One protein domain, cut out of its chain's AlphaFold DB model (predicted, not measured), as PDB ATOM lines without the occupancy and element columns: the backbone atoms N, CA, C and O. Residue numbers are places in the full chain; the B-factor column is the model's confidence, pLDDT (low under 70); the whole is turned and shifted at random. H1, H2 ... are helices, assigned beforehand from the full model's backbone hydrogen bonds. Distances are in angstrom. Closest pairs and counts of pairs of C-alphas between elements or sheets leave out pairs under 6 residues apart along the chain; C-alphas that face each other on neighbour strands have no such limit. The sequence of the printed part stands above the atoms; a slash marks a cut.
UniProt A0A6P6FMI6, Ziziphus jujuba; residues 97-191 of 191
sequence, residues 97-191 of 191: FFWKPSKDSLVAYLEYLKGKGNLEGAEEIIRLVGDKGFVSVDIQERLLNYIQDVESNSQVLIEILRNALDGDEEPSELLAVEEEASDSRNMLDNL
ATOM      1  N   PHE A  97     -16.673  43.333  20.256       55.34
ATOM      2  CA  PHE A  97     -18.016  43.901  20.332       55.34
ATOM      3  C   PHE A  97     -18.025  44.928  21.472       55.34
ATOM      4  O   PHE A  97     -17.997  44.551  22.645       55.34
ATOM      5  N   PHE A  98     -18.021  46.214  21.122       52.94
ATOM      6  CA  PHE A  98     -18.137  47.335  22.054       52.94
ATOM      7  C   PHE A  98     -19.603  47.510  22.450       52.94
ATOM      8  O   PHE A  98     -20.211  48.554  22.247       52.94
ATOM      9  N   TRP A  99     -20.192  46.452  22.997       56.81
ATOM     10  CA  TRP A  99     -21.402  46.586  23.781       56.81
ATOM     11  C   TRP A  99     -21.017  46.407  25.240       56.81
ATOM     12  O   TRP A  99     -20.787  45.290  25.698       56.81
ATOM     13  N   LYS A 100     -20.894  47.528  25.946       67.75
ATOM     14  CA  LYS A 100     -20.750  47.564  27.397       67.75
ATOM     15  C   LYS A 100     -22.136  47.878  27.969       67.75
ATOM     16  O   LYS A 100     -22.621  48.986  27.739       67.75
ATOM     17  N   PRO A 101     -22.809  46.940  28.656       74.75
ATOM     18  CA  PRO A 101     -24.077  47.259  29.298       74.75
ATOM     19  C   PRO A 101     -23.850  48.335  30.364       74.75
ATOM     20  O   PRO A 101     -22.853  48.295  31.089       74.75
ATOM     21  N   SER A 102     -24.777  49.291  30.485       82.50
ATOM     22  CA  SER A 102     -24.776  50.170  31.656       82.50
ATOM     23  C   SER A 102     -25.044  49.342  32.916       82.50
ATOM     24  O   SER A 102     -25.709  48.303  32.849       82.50
ATOM     25  N   LYS A 103     -24.552  49.810  34.071       84.94
ATOM     26  CA  LYS A 103     -24.823  49.181  35.375       84.94
ATOM     27  C   LYS A 103     -26.318  48.936  35.561       84.94
ATOM     28  O   LYS A 103     -26.718  47.810  35.826       84.94
ATOM     29  N   ASP A 104     -27.129  49.961  35.313       84.19
ATOM     30  CA  ASP A 104     -28.583  49.897  35.470       84.19
ATOM     31  C   ASP A 104     -29.224  48.855  34.548       84.19
ATOM     32  O   ASP A 104     -30.098  48.103  34.973       84.19
ATOM     33  N   SER A 105     -28.754  48.755  33.299       85.81
ATOM     34  CA  SER A 105     -29.259  47.760  32.346       85.81
ATOM     35  C   SER A 105     -28.917  46.337  32.785       85.81
ATOM     36  O   SER A 105     -29.760  45.445  32.699       85.81
ATOM     37  N   LEU A 106     -27.690  46.120  33.272       88.75
ATOM     38  CA  LEU A 106     -27.249  44.812  33.754       88.75
ATOM     39  C   LEU A 106     -27.984  44.414  35.040       88.75
ATOM     40  O   LEU A 106     -28.420  43.270  35.151       88.75
ATOM     41  N   VAL A 107     -28.177  45.356  35.971       91.19
ATOM     42  CA  VAL A 107     -28.975  45.161  37.192       91.19
ATOM     43  C   VAL A 107     -30.396  44.741  36.827       91.19
ATOM     44  O   VAL A 107     -30.838  43.670  37.235       91.19
ATOM     45  N   ALA A 108     -31.081  45.531  35.996       90.69
ATOM     46  CA  ALA A 108     -32.464  45.266  35.609       90.69
ATOM     47  C   ALA A 108     -32.626  43.903  34.919       90.69
ATOM     48  O   ALA A 108     -33.591  43.179  35.171       90.69
ATOM     49  N   TYR A 109     -31.677  43.528  34.058       90.94
ATOM     50  CA  TYR A 109     -31.738  42.259  33.344       90.94
ATOM     51  C   TYR A 109     -31.473  41.054  34.254       90.94
ATOM     52  O   TYR A 109     -32.201  40.064  34.184       90.94
ATOM     53  N   LEU A 110     -30.485  41.141  35.149       92.00
ATOM     54  CA  LEU A 110     -30.201  40.082  36.121       92.00
ATOM     55  C   LEU A 110     -31.356  39.893  37.112       92.00
ATOM     56  O   LEU A 110     -31.715  38.757  37.418       92.00
ATOM     57  N   GLU A 111     -31.994  40.975  37.559       91.88
ATOM     58  CA  GLU A 111     -33.204  40.900  38.387       91.88
ATOM     59  C   GLU A 111     -34.375  40.257  37.649       91.88
ATOM     60  O   GLU A 111     -35.070  39.406  38.209       91.88
ATOM     61  N   TYR A 112     -34.580  40.623  36.382       92.38
ATOM     62  CA  TYR A 112     -35.601  40.009  35.541       92.38
ATOM     63  C   TYR A 112     -35.382  38.496  35.413       92.38
ATOM     64  O   TYR A 112     -36.313  37.716  35.626       92.38
ATOM     65  N   LEU A 113     -34.155  38.071  35.103       91.25
ATOM     66  CA  LEU A 113     -33.812  36.658  34.952       91.25
ATOM     67  C   LEU A 113     -33.977  35.890  36.265       91.25
ATOM     68  O   LEU A 113     -34.604  34.828  36.269       91.25
ATOM     69  N   LYS A 114     -33.513  36.462  37.383       90.50
ATOM     70  CA  LYS A 114     -33.696  35.900  38.727       90.50
ATOM     71  C   LYS A 114     -35.178  35.751  39.078       90.50
ATOM     72  O   LYS A 114     -35.605  34.673  39.482       90.50
ATOM     73  N   GLY A 115     -35.988  36.784  38.841       89.31
ATOM     74  CA  GLY A 115     -37.435  36.756  39.080       89.31
ATOM     75  C   GLY A 115     -38.195  35.751  38.203       89.31
ATOM     76  O   GLY A 115     -39.270  35.289  38.582       89.31
ATOM     77  N   LYS A 116     -37.642  35.381  37.043       90.88
ATOM     78  CA  LYS A 116     -38.167  34.316  36.174       90.88
ATOM     79  C   LYS A 116     -37.602  32.927  36.484       90.88
ATOM     80  O   LYS A 116     -38.060  31.966  35.870       90.88
ATOM     81  N   GLY A 117     -36.630  32.810  37.389       90.19
ATOM     82  CA  GLY A 117     -35.896  31.565  37.633       90.19
ATOM     83  C   GLY A 117     -35.062  31.104  36.431       90.19
ATOM     84  O   GLY A 117     -34.724  29.926  36.340       90.19
ATOM     85  N   ASN A 118     -34.749  32.003  35.491       90.75
ATOM     86  CA  ASN A 118     -33.945  31.688  34.312       90.75
ATOM     87  C   ASN A 118     -32.450  31.754  34.660       90.75
ATOM     88  O   ASN A 118     -31.763  32.722  34.335       90.75
ATOM     89  N   LEU A 119     -31.977  30.722  35.359       92.12
ATOM     90  CA  LEU A 119     -30.582  30.604  35.789       92.12
ATOM     91  C   LEU A 119     -29.626  30.505  34.596       92.12
ATOM     92  O   LEU A 119     -28.606  31.180  34.587       92.12
ATOM     93  N   GLU A 120     -29.991  29.744  33.564       91.06
ATOM     94  CA  GLU A 120     -29.164  29.553  32.365       91.06
ATOM     95  C   GLU A 120     -28.887  30.883  31.650       91.06
ATOM     96  O   GLU A 120     -27.738  31.211  31.359       91.06
ATOM     97  N   GLY A 121     -29.919  31.713  31.455       88.56
ATOM     98  CA  GLY A 121     -29.745  33.044  30.873       88.56
ATOM     99  C   GLY A 121     -28.927  33.988  31.759       88.56
ATOM    100  O   GLY A 121     -28.212  34.852  31.247       88.56
ATOM    101  N   ALA A 122     -29.009  33.832  33.084       92.88
ATOM    102  CA  ALA A 122     -28.227  34.627  34.027       92.88
ATOM    103  C   ALA A 122     -26.743  34.225  34.009       92.88
ATOM    104  O   ALA A 122     -25.869  35.089  33.987       92.88
ATOM    105  N   GLU A 123     -26.447  32.930  33.938       93.19
ATOM    106  CA  GLU A 123     -25.086  32.414  33.780       93.19
ATOM    107  C   GLU A 123     -24.473  32.843  32.443       93.19
ATOM    108  O   GLU A 123     -23.318  33.270  32.396       93.19
ATOM    109  N   GLU A 124     -25.256  32.803  31.360       91.38
ATOM    110  CA  GLU A 124     -24.807  33.221  30.034       91.38
ATOM    111  C   GLU A 124     -24.387  34.696  30.010       91.38
ATOM    112  O   GLU A 124     -23.288  35.012  29.539       91.38
ATOM    113  N   ILE A 125     -25.218  35.601  30.546       89.38
ATOM    114  CA  ILE A 125     -24.887  37.030  30.556       89.38
ATOM    115  C   ILE A 125     -23.700  37.332  31.478       89.38
ATOM    116  O   ILE A 125     -22.858  38.146  31.102       89.38
ATOM    117  N   ILE A 126     -23.577  36.652  32.629       92.31
ATOM    118  CA  ILE A 126     -22.436  36.804  33.553       92.31
ATOM    119  C   ILE A 126     -21.133  36.365  32.879       92.31
ATOM    120  O   ILE A 126     -20.142  37.100  32.920       92.31
ATOM    121  N   ARG A 127     -21.136  35.210  32.204       89.69
ATOM    122  CA  ARG A 127     -19.974  34.738  31.441       89.69
ATOM    123  C   ARG A 127     -19.616  35.720  30.330       89.69
ATOM    124  O   ARG A 127     -18.451  36.066  30.181       89.69
ATOM    125  N   LEU A 128     -20.608  36.222  29.593       85.19
ATOM    126  CA  LEU A 128     -20.379  37.165  28.498       85.19
ATOM    127  C   LEU A 128     -19.713  38.462  28.979       85.19
ATOM    128  O   LEU A 128     -18.741  38.908  28.367       85.19
ATOM    129  N   VAL A 129     -20.198  39.071  30.068       86.25
ATOM    130  CA  VAL A 129     -19.563  40.289  30.610       86.25
ATOM    131  C   VAL A 129     -18.165  40.004  31.171       86.25
ATOM    132  O   VAL A 129     -17.299  40.881  31.145       86.25
ATOM    133  N   GLY A 130     -17.924  38.772  31.618       85.88
ATOM    134  CA  GLY A 130     -16.620  38.272  32.032       85.88
ATOM    135  C   GLY A 130     -15.617  38.129  30.893       85.88
ATOM    136  O   GLY A 130     -14.534  38.711  30.945       85.88
ATOM    137  N   ASP A 131     -15.998  37.418  29.834       82.50
ATOM    138  CA  ASP A 131     -15.172  37.164  28.645       82.50
ATOM    139  C   ASP A 131     -14.781  38.464  27.925       82.50
ATOM    140  O   ASP A 131     -13.724  38.560  27.298       82.50
ATOM    141  N   LYS A 132     -15.630  39.494  28.022       78.81
ATOM    142  CA  LYS A 132     -15.355  40.835  27.487       78.81
ATOM    143  C   LYS A 132     -14.500  41.706  28.415       78.81
ATOM    144  O   LYS A 132     -14.116  42.804  28.016       78.81
ATOM    145  N   GLY A 133     -14.168  41.225  29.614       78.75
ATOM    146  CA  GLY A 133     -13.323  41.926  30.581       78.75
ATOM    147  C   GLY A 133     -14.016  43.087  31.294       78.75
ATOM    148  O   GLY A 133     -13.343  43.945  31.858       78.75
ATOM    149  N   PHE A 134     -15.349  43.143  31.266       81.62
ATOM    150  CA  PHE A 134     -16.119  44.197  31.926       81.62
ATOM    151  C   PHE A 134     -16.234  43.993  33.440       81.62
ATOM    152  O   PHE A 134     -16.416  44.955  34.191       81.62
ATOM    153  N   VAL A 135     -16.131  42.736  33.875       85.88
ATOM    154  CA  VAL A 135     -16.153  42.317  35.274       85.88
ATOM    155  C   VAL A 135     -15.027  41.315  35.531       85.88
ATOM    156  O   VAL A 135     -14.709  40.486  34.677       85.88
ATOM    157  N   SER A 136     -14.410  41.380  36.711       88.44
ATOM    158  CA  SER A 136     -13.398  40.405  37.128       88.44
ATOM    159  C   SER A 136     -14.028  39.038  37.414       88.44
ATOM    160  O   SER A 136     -15.237  38.933  37.617       88.44
ATOM    161  N   VAL A 137     -13.204  37.988  37.470       89.38
ATOM    162  CA  VAL A 137     -13.652  36.637  37.858       89.38
ATOM    163  C   VAL A 137     -14.306  36.646  39.251       89.38
ATOM    164  O   VAL A 137     -15.358  36.049  39.427       89.38
ATOM    165  N   ASP A 138     -13.764  37.424  40.198       90.50
ATOM    166  CA  ASP A 138     -14.362  37.625  41.531       90.50
ATOM    167  C   ASP A 138     -15.783  38.211  41.453       90.50
ATOM    168  O   ASP A 138     -16.707  37.740  42.116       90.50
ATOM    169  N   ILE A 139     -15.997  39.214  40.594       90.94
ATOM    170  CA  ILE A 139     -17.327  39.802  40.399       90.94
ATOM    171  C   ILE A 139     -18.273  38.779  39.755       90.94
ATOM    172  O   ILE A 139     -19.429  38.706  40.160       90.94
ATOM    173  N   GLN A 140     -17.804  37.955  38.810       91.94
ATOM    174  CA  GLN A 140     -18.623  36.894  38.207       91.94
ATOM    175  C   GLN A 140     -19.092  35.875  39.251       91.94
ATOM    176  O   GLN A 140     -20.283  35.587  39.315       91.94
ATOM    177  N   GLU A 141     -18.195  35.386  40.109       92.88
ATOM    178  CA  GLU A 141     -18.543  34.456  41.193       92.88
ATOM    179  C   GLU A 141     -19.576  35.067  42.149       92.88
ATOM    180  O   GLU A 141     -20.559  34.424  42.523       92.88
ATOM    181  N   ARG A 142     -19.409  36.346  42.501       93.44
ATOM    182  CA  ARG A 142     -20.362  37.069  43.356       93.44
ATOM    183  C   ARG A 142     -21.728  37.247  42.691       93.44
ATOM    184  O   ARG A 142     -22.743  37.114  43.375       93.44
ATOM    185  N   LEU A 143     -21.774  37.513  41.384       93.31
ATOM    186  CA  LEU A 143     -23.023  37.587  40.620       93.31
ATOM    187  C   LEU A 143     -23.722  36.223  40.548       93.31
ATOM    188  O   LEU A 143     -24.934  36.160  40.739       93.31
ATOM    189  N   LEU A 144     -22.975  35.135  40.339       93.50
ATOM    190  CA  LEU A 144     -23.522  33.774  40.335       93.50
ATOM    191  C   LEU A 144     -24.135  33.417  41.694       93.50
ATOM    192  O   LEU A 144     -25.278  32.965  41.753       93.50
ATOM    193  N   ASN A 145     -23.425  33.711  42.786       92.38
ATOM    194  CA  ASN A 145     -23.939  33.512  44.142       92.38
ATOM    195  C   ASN A 145     -25.216  34.332  44.392       92.38
ATOM    196  O   ASN A 145     -26.183  33.814  44.945       92.38
ATOM    197  N   TYR A 146     -25.258  35.590  43.937       92.56
ATOM    198  CA  TYR A 146     -26.456  36.431  44.031       92.56
ATOM    199  C   TYR A 146     -27.657  35.844  43.270       92.56
ATOM    200  O   TYR A 146     -28.789  35.931  43.752       92.56
ATOM    201  N   ILE A 147     -27.436  35.279  42.080       91.50
ATOM    202  CA  ILE A 147     -28.494  34.674  41.260       91.50
ATOM    203  C   ILE A 147     -29.059  33.412  41.924       91.50
ATOM    204  O   ILE A 147     -30.269  33.188  41.867       91.50
ATOM    205  N   GLN A 148     -28.206  32.623  42.578       89.00
ATOM    206  CA  GLN A 148     -28.593  31.382  43.256       89.00
ATOM    207  C   GLN A 148     -29.268  31.617  44.617       89.00
ATOM    208  O   GLN A 148     -30.077  30.795  45.051       89.00
ATOM    209  N   ASP A 149     -28.974  32.732  45.286       88.50
ATOM    210  CA  ASP A 149     -29.577  33.075  46.571       88.50
ATOM    211  C   ASP A 149     -30.969  33.706  46.401       88.50
ATOM    212  O   ASP A 149     -31.109  34.874  46.035       88.50
ATOM    213  N   VAL A 150     -32.017  32.948  46.721       76.88
ATOM    214  CA  VAL A 150     -33.423  33.379  46.614       76.88
ATOM    215  C   VAL A 150     -33.762  34.537  47.569       76.88
ATOM    216  O   VAL A 150     -34.667  35.317  47.272       76.88
ATOM    217  N   GLU A 151     -33.036  34.696  48.679       79.44
ATOM    218  CA  GLU A 151     -33.300  35.725  49.699       79.44
ATOM    219  C   GLU A 151     -32.543  37.039  49.435       79.44
ATOM    220  O   GLU A 151     -32.902  38.095  49.967       79.44
ATOM    221  N   SER A 152     -31.523  37.007  48.573       80.56
ATOM    222  CA  SER A 152     -30.720  38.177  48.211       80.56
ATOM    223  C   SER A 152     -31.524  39.250  47.465       80.56
ATOM    224  O   SER A 152     -32.100  38.998  46.401       80.56
ATOM    225  N   ASN A 153     -31.477  40.486  47.972       81.06
ATOM    226  CA  ASN A 153     -32.166  41.647  47.402       81.06
ATOM    227  C   ASN A 153     -31.301  42.455  46.410       81.06
ATOM    228  O   ASN A 153     -30.078  42.328  46.356       81.06
ATOM    229  N   SER A 154     -31.953  43.340  45.658       79.62
ATOM    230  CA  SER A 154     -31.374  44.264  44.671       79.62
ATOM    231  C   SER A 154     -30.170  45.074  45.163       79.62
ATOM    232  O   SER A 154     -29.257  45.375  44.396       79.62
ATOM    233  N   GLN A 155     -30.126  45.411  46.455       85.44
ATOM    234  CA  GLN A 155     -29.049  46.222  47.022       85.44
ATOM    235  C   GLN A 155     -27.707  45.480  47.006       85.44
ATOM    236  O   GLN A 155     -26.667  46.101  46.791       85.44
ATOM    237  N   VAL A 156     -27.732  44.155  47.192       86.62
ATOM    238  CA  VAL A 156     -26.540  43.298  47.108       86.62
ATOM    239  C   VAL A 156     -25.968  43.322  45.692       86.62
ATOM    240  O   VAL A 156     -24.760  43.473  45.518       86.62
ATOM    241  N   LEU A 157     -26.833  43.246  44.677       88.56
ATOM    242  CA  LEU A 157     -26.433  43.299  43.271       88.56
ATOM    243  C   LEU A 157     -25.794  44.646  42.904       88.56
ATOM    244  O   LEU A 157     -24.740  44.681  42.270       88.56
ATOM    245  N   ILE A 158     -26.388  45.751  43.363       86.50
ATOM    246  CA  ILE A 158     -25.839  47.101  43.170       86.50
ATOM    247  C   ILE A 158     -24.458  47.231  43.831       86.50
ATOM    248  O   ILE A 158     -23.554  47.832  43.254       86.50
ATOM    249  N   GLU A 159     -24.262  46.648  45.017       87.75
ATOM    250  CA  GLU A 159     -22.966  46.662  45.705       87.75
ATOM    251  C   GLU A 159     -21.902  45.846  44.957       87.75
ATOM    252  O   GLU A 159     -20.758  46.283  44.841       87.75
ATOM    253  N   ILE A 160     -22.272  44.681  44.413       89.25
ATOM    254  CA  ILE A 160     -21.375  43.856  43.587       89.25
ATOM    255  C   ILE A 160     -20.900  44.644  42.359       89.25
ATOM    256  O   ILE A 160     -19.721  44.588  42.010       89.25
ATOM    257  N   LEU A 161     -21.793  45.418  41.739       87.62
ATOM    258  CA  LEU A 161     -21.506  46.185  40.528       87.62
ATOM    259  C   LEU A 161     -20.990  47.611  40.791       87.62
ATOM    260  O   LEU A 161     -20.697  48.323  39.832       87.62
ATOM    261  N   ARG A 162     -20.826  48.039  42.054       83.88
ATOM    262  CA  ARG A 162     -20.486  49.431  42.413       83.88
ATOM    263  C   ARG A 162     -19.225  49.948  41.719       83.88
ATOM    264  O   ARG A 162     -19.261  51.075  41.244       83.88
ATOM    265  N   ASN A 163     -18.174  49.129  41.653       74.88
ATOM    266  CA  ASN A 163     -16.883  49.459  41.023       74.88
ATOM    267  C   ASN A 163     -16.655  48.696  39.702       74.88
ATOM    268  O   ASN A 163     -15.559  48.712  39.143       74.88
ATOM    269  N   ALA A 164     -17.657  47.945  39.246       75.19
ATOM    270  CA  ALA A 164     -17.637  47.274  37.952       75.19
ATOM    271  C   ALA A 164     -18.066  48.272  36.879       75.19
ATOM    272  O   ALA A 164     -18.828  49.175  37.182       75.19
ATOM    273  N   LEU A 165     -17.677  48.109  35.615       71.44
ATOM    274  CA  LEU A 165     -18.219  48.932  34.520       71.44
ATOM    275  C   LEU A 165     -17.942  50.454  34.615       71.44
ATOM    276  O   LEU A 165     -18.440  51.190  33.766       71.44
ATOM    277  N   ASP A 166     -17.119  50.941  35.549       64.06
ATOM    278  CA  ASP A 166     -16.696  52.348  35.606       64.06
ATOM    279  C   ASP A 166     -15.631  52.613  34.545       64.06
ATOM    280  O   ASP A 166     -14.504  52.131  34.609       64.06
ATOM    281  N   GLY A 167     -16.035  53.317  33.499       54.31
ATOM    282  CA  GLY A 167     -15.197  53.658  32.362       54.31
ATOM    283  C   GLY A 167     -16.089  54.321  31.336       54.31
ATOM    284  O   GLY A 167     -16.576  53.644  30.428       54.31
ATOM    285  N   ASP A 168     -16.365  55.598  31.574       44.34
ATOM    286  CA  ASP A 168     -16.868  56.527  30.570       44.34
ATOM    287  C   ASP A 168     -15.737  56.770  29.567       44.34
ATOM    288  O   ASP A 168     -15.018  57.760  29.626       44.34
ATOM    289  N   GLU A 169     -15.538  55.819  28.665       44.50
ATOM    290  CA  GLU A 169     -14.989  56.126  27.353       44.50
ATOM    291  C   GLU A 169     -16.067  55.698  26.365       44.50
ATOM    292  O   GLU A 169     -16.220  54.520  26.033       44.50
ATOM    293  N   GLU A 170     -16.895  56.672  25.973       41.25
ATOM    294  CA  GLU A 170     -17.687  56.565  24.753       41.25
ATOM    295  C   GLU A 170     -16.765  56.056  23.634       41.25
ATOM    296  O   GLU A 170     -15.679  56.609  23.445       41.25
ATOM    297  N   PRO A 171     -17.158  55.037  22.855       39.25
ATOM    298  CA  PRO A 171     -16.436  54.686  21.642       39.25
ATOM    299  C   PRO A 171     -16.676  55.768  20.576       39.25
ATOM    300  O   PRO A 171     -17.401  55.553  19.606       39.25
ATOM    301  N   SER A 172     -16.064  56.946  20.731       39.28
ATOM    302  CA  SER A 172     -16.158  58.060  19.779       39.28
ATOM    303  C   SER A 172     -15.525  57.752  18.409       39.28
ATOM    304  O   SER A 172     -15.548  58.603  17.528       39.28
ATOM    305  N   GLU A 173     -14.970  56.556  18.175       41.12
ATOM    306  CA  GLU A 173     -14.174  56.268  16.969       41.12
ATOM    307  C   GLU A 173     -14.732  55.175  16.039       41.12
ATOM    308  O   GLU A 173     -14.116  54.879  15.015       41.12
ATOM    309  N   LEU A 174     -15.910  54.598  16.315       35.72
ATOM    310  CA  LEU A 174     -16.484  53.538  15.461       35.72
ATOM    311  C   LEU A 174     -17.562  53.999  14.467       35.72
ATOM    312  O   LEU A 174     -17.883  53.240  13.557       35.72
ATOM    313  N   LEU A 175     -18.060  55.238  14.566       32.59
ATOM    314  CA  LEU A 175     -19.062  55.781  13.630       32.59
ATOM    315  C   LEU A 175     -18.487  56.692  12.531       32.59
ATOM    316  O   LEU A 175     -19.195  57.027  11.590       32.59
ATOM    317  N   ALA A 176     -17.198  57.044  12.569       34.19
ATOM    318  CA  ALA A 176     -16.626  57.981  11.593       34.19
ATOM    319  C   ALA A 176     -16.248  57.355  10.232       34.19
ATOM    320  O   ALA A 176     -15.768  58.061   9.350       34.19
ATOM    321  N   VAL A 177     -16.419  56.042  10.033       40.28
ATOM    322  CA  VAL A 177     -15.971  55.374   8.789       40.28
ATOM    323  C   VAL A 177     -17.101  55.197   7.766       40.28
ATOM    324  O   VAL A 177     -16.817  54.917   6.603       40.28
ATOM    325  N   GLU A 178     -18.366  55.426   8.133       38.78
ATOM    326  CA  GLU A 178     -19.490  55.284   7.192       38.78
ATOM    327  C   GLU A 178     -19.867  56.576   6.439       38.78
ATOM    328  O   GLU A 178     -20.610  56.503   5.463       38.78
ATOM    329  N   GLU A 179     -19.297  57.743   6.774       35.28
ATOM    330  CA  GLU A 179     -19.672  59.013   6.118       35.28
ATOM    331  C   GLU A 179     -18.810  59.437   4.911       35.28
ATOM    332  O   GLU A 179     -19.290  60.185   4.059       35.28
ATOM    333  N   GLU A 180     -17.596  58.905   4.708       39.06
ATOM    334  CA  GLU A 180     -16.777  59.309   3.540       39.06
ATOM    335  C   GLU A 180     -17.264  58.724   2.193       39.06
ATOM    336  O   GLU A 180     -16.796  59.138   1.129       39.06
ATOM    337  N   ALA A 181     -18.236  57.803   2.194       42.41
ATOM    338  CA  ALA A 181     -18.821  57.258   0.963       42.41
ATOM    339  C   ALA A 181     -20.039  58.051   0.441       42.41
ATOM    340  O   ALA A 181     -20.438  57.847  -0.709       42.41
ATOM    341  N   SER A 182     -20.616  58.957   1.242       37.28
ATOM    342  CA  SER A 182     -21.811  59.726   0.855       37.28
ATOM    343  C   SER A 182     -21.480  61.104   0.270       37.28
ATOM    344  O   SER A 182     -22.138  61.543  -0.675       37.28
ATOM    345  N   ASP A 183     -20.418  61.767   0.739       37.66
ATOM    346  CA  ASP A 183     -20.175  63.181   0.397       37.66
ATOM    347  C   ASP A 183     -19.450  63.415  -0.941       37.66
ATOM    348  O   ASP A 183     -19.424  64.523  -1.478       37.66
ATOM    349  N   SER A 184     -18.935  62.356  -1.574       40.50
ATOM    350  CA  SER A 184     -18.302  62.464  -2.901       40.50
ATOM    351  C   SER A 184     -19.310  62.555  -4.060       40.50
ATOM    352  O   SER A 184     -18.901  62.720  -5.209       40.50
ATOM    353  N   ARG A 185     -20.625  62.447  -3.798       43.50
ATOM    354  CA  ARG A 185     -21.672  62.535  -4.835       43.50
ATOM    355  C   ARG A 185     -22.187  63.950  -5.114       43.50
ATOM    356  O   ARG A 185     -22.809  64.130  -6.150       43.50
ATOM    357  N   ASN A 186     -21.882  64.946  -4.276       40.84
ATOM    358  CA  ASN A 186     -22.412  66.311  -4.438       40.84
ATOM    359  C   ASN A 186     -21.403  67.348  -4.968       40.84
ATOM    360  O   ASN A 186     -21.768  68.507  -5.137       40.84
ATOM    361  N   MET A 187     -20.156  66.963  -5.262       38.38
ATOM    362  CA  MET A 187     -19.126  67.901  -5.751       38.38
ATOM    363  C   MET A 187     -18.799  67.767  -7.249       38.38
ATOM    364  O   MET A 187     -17.892  68.438  -7.724       38.38
ATOM    365  N   LEU A 188     -19.533  66.939  -8.007       42.62
ATOM    366  CA  LEU A 188     -19.363  66.814  -9.466       42.62
ATOM    367  C   LEU A 188     -20.449  67.524 -10.296       42.62
ATOM    368  O   LEU A 188     -20.343  67.537 -11.517       42.62
ATOM    369  N   ASP A 189     -21.431  68.172  -9.658       42.62
ATOM    370  CA  ASP A 189     -22.476  68.949 -10.355       42.62
ATOM    371  C   ASP A 189     -22.218  70.469 -10.374       42.62
ATOM    372  O   ASP A 189     -23.045  71.234 -10.864       42.62
ATOM    373  N   ASN A 190     -21.067  70.939  -9.883       36.31
ATOM    374  CA  ASN A 190     -20.640  72.333 -10.035       36.31
ATOM    375  C   ASN A 190     -19.109  72.421 -10.012       36.31
ATOM    376  O   ASN A 190     -18.535  72.647  -8.947       36.31
ATOM    377  N   LEU A 191     -18.482  72.218 -11.179       37.34
ATOM    378  CA  LEU A 191     -17.323  72.947 -11.737       37.34
ATOM    379  C   LEU A 191     -16.696  72.171 -12.904       37.34
ATOM    380  O   LEU A 191     -16.250  71.023 -12.691       37.34
TER     381      LEU A 191
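Overview. This is residues 97 to 191 of the 191 residues of a protein of Ziziphus jujuba (UniProt A0A6P6FMI6). Four helices make a small head, H1, H2 and H3 as an up-and-down bundle, with the short H4 closing the round between H3 and H1. From this head trails a long tail, of which residues 175 to 191 stick out free. The printed part has 95 residues with four named helices, in the order H1, H2, H3, H4, and no named strand; the class is all helix, with 45 of the 95 residues in named elements. The whole is extended, with a radius of gyration of the C-alphas of 20.0 A and spans of 73 by 25 by 21 A.

Arrangement. Start at H1, residues 103 to 115, whose residues 110 to 114 alone touch residues 119 to 122 of H2, residues 119 to 131; the closest C-alphas, of Leu 113 and Ala 122, are 6.0 A apart. This helical hairpin has a shallow tilt of 26 degrees, opposite ways. Next, H2 forms a hairpin with H3, residues 137 to 148, at 11 degrees; they touch closest at the C-alphas of Ile 126 and Gln 140, 6.0 A apart. H3 and H4, residues 154 to 160, form a third hairpin at 16 degrees; their closest C-alphas, of Ile 139 and Ile 160, are 6.6 A apart. H4 touches residues 107 to 111 of H1 alone, at a steep tilt of 52 degrees, closest at the C-alphas of Val 107 and Leu 157, 6.8 A apart. H2 and H4 are apart. In H1, H2, H3 and H4 every O i to N i+4 pair is within hydrogen-bond range.

Along the chain. Find C-alpha 103 at (-24.823, 49.181, 35.375); from there H1 runs 18.1 A. H2 is 18.2 A long, H3 16.7 A and H4 10.1 A, ending at C-alpha 160, (-21.375, 43.856, 43.587).

Size, cuts and confidence. The C-alphas of Glu 151 and Leu 191, the two farthest apart, are 73.6 A apart. The printed part has no cut, and the three links are tight. Residues 97 to 100 and 166 to 191 have pLDDT under 70.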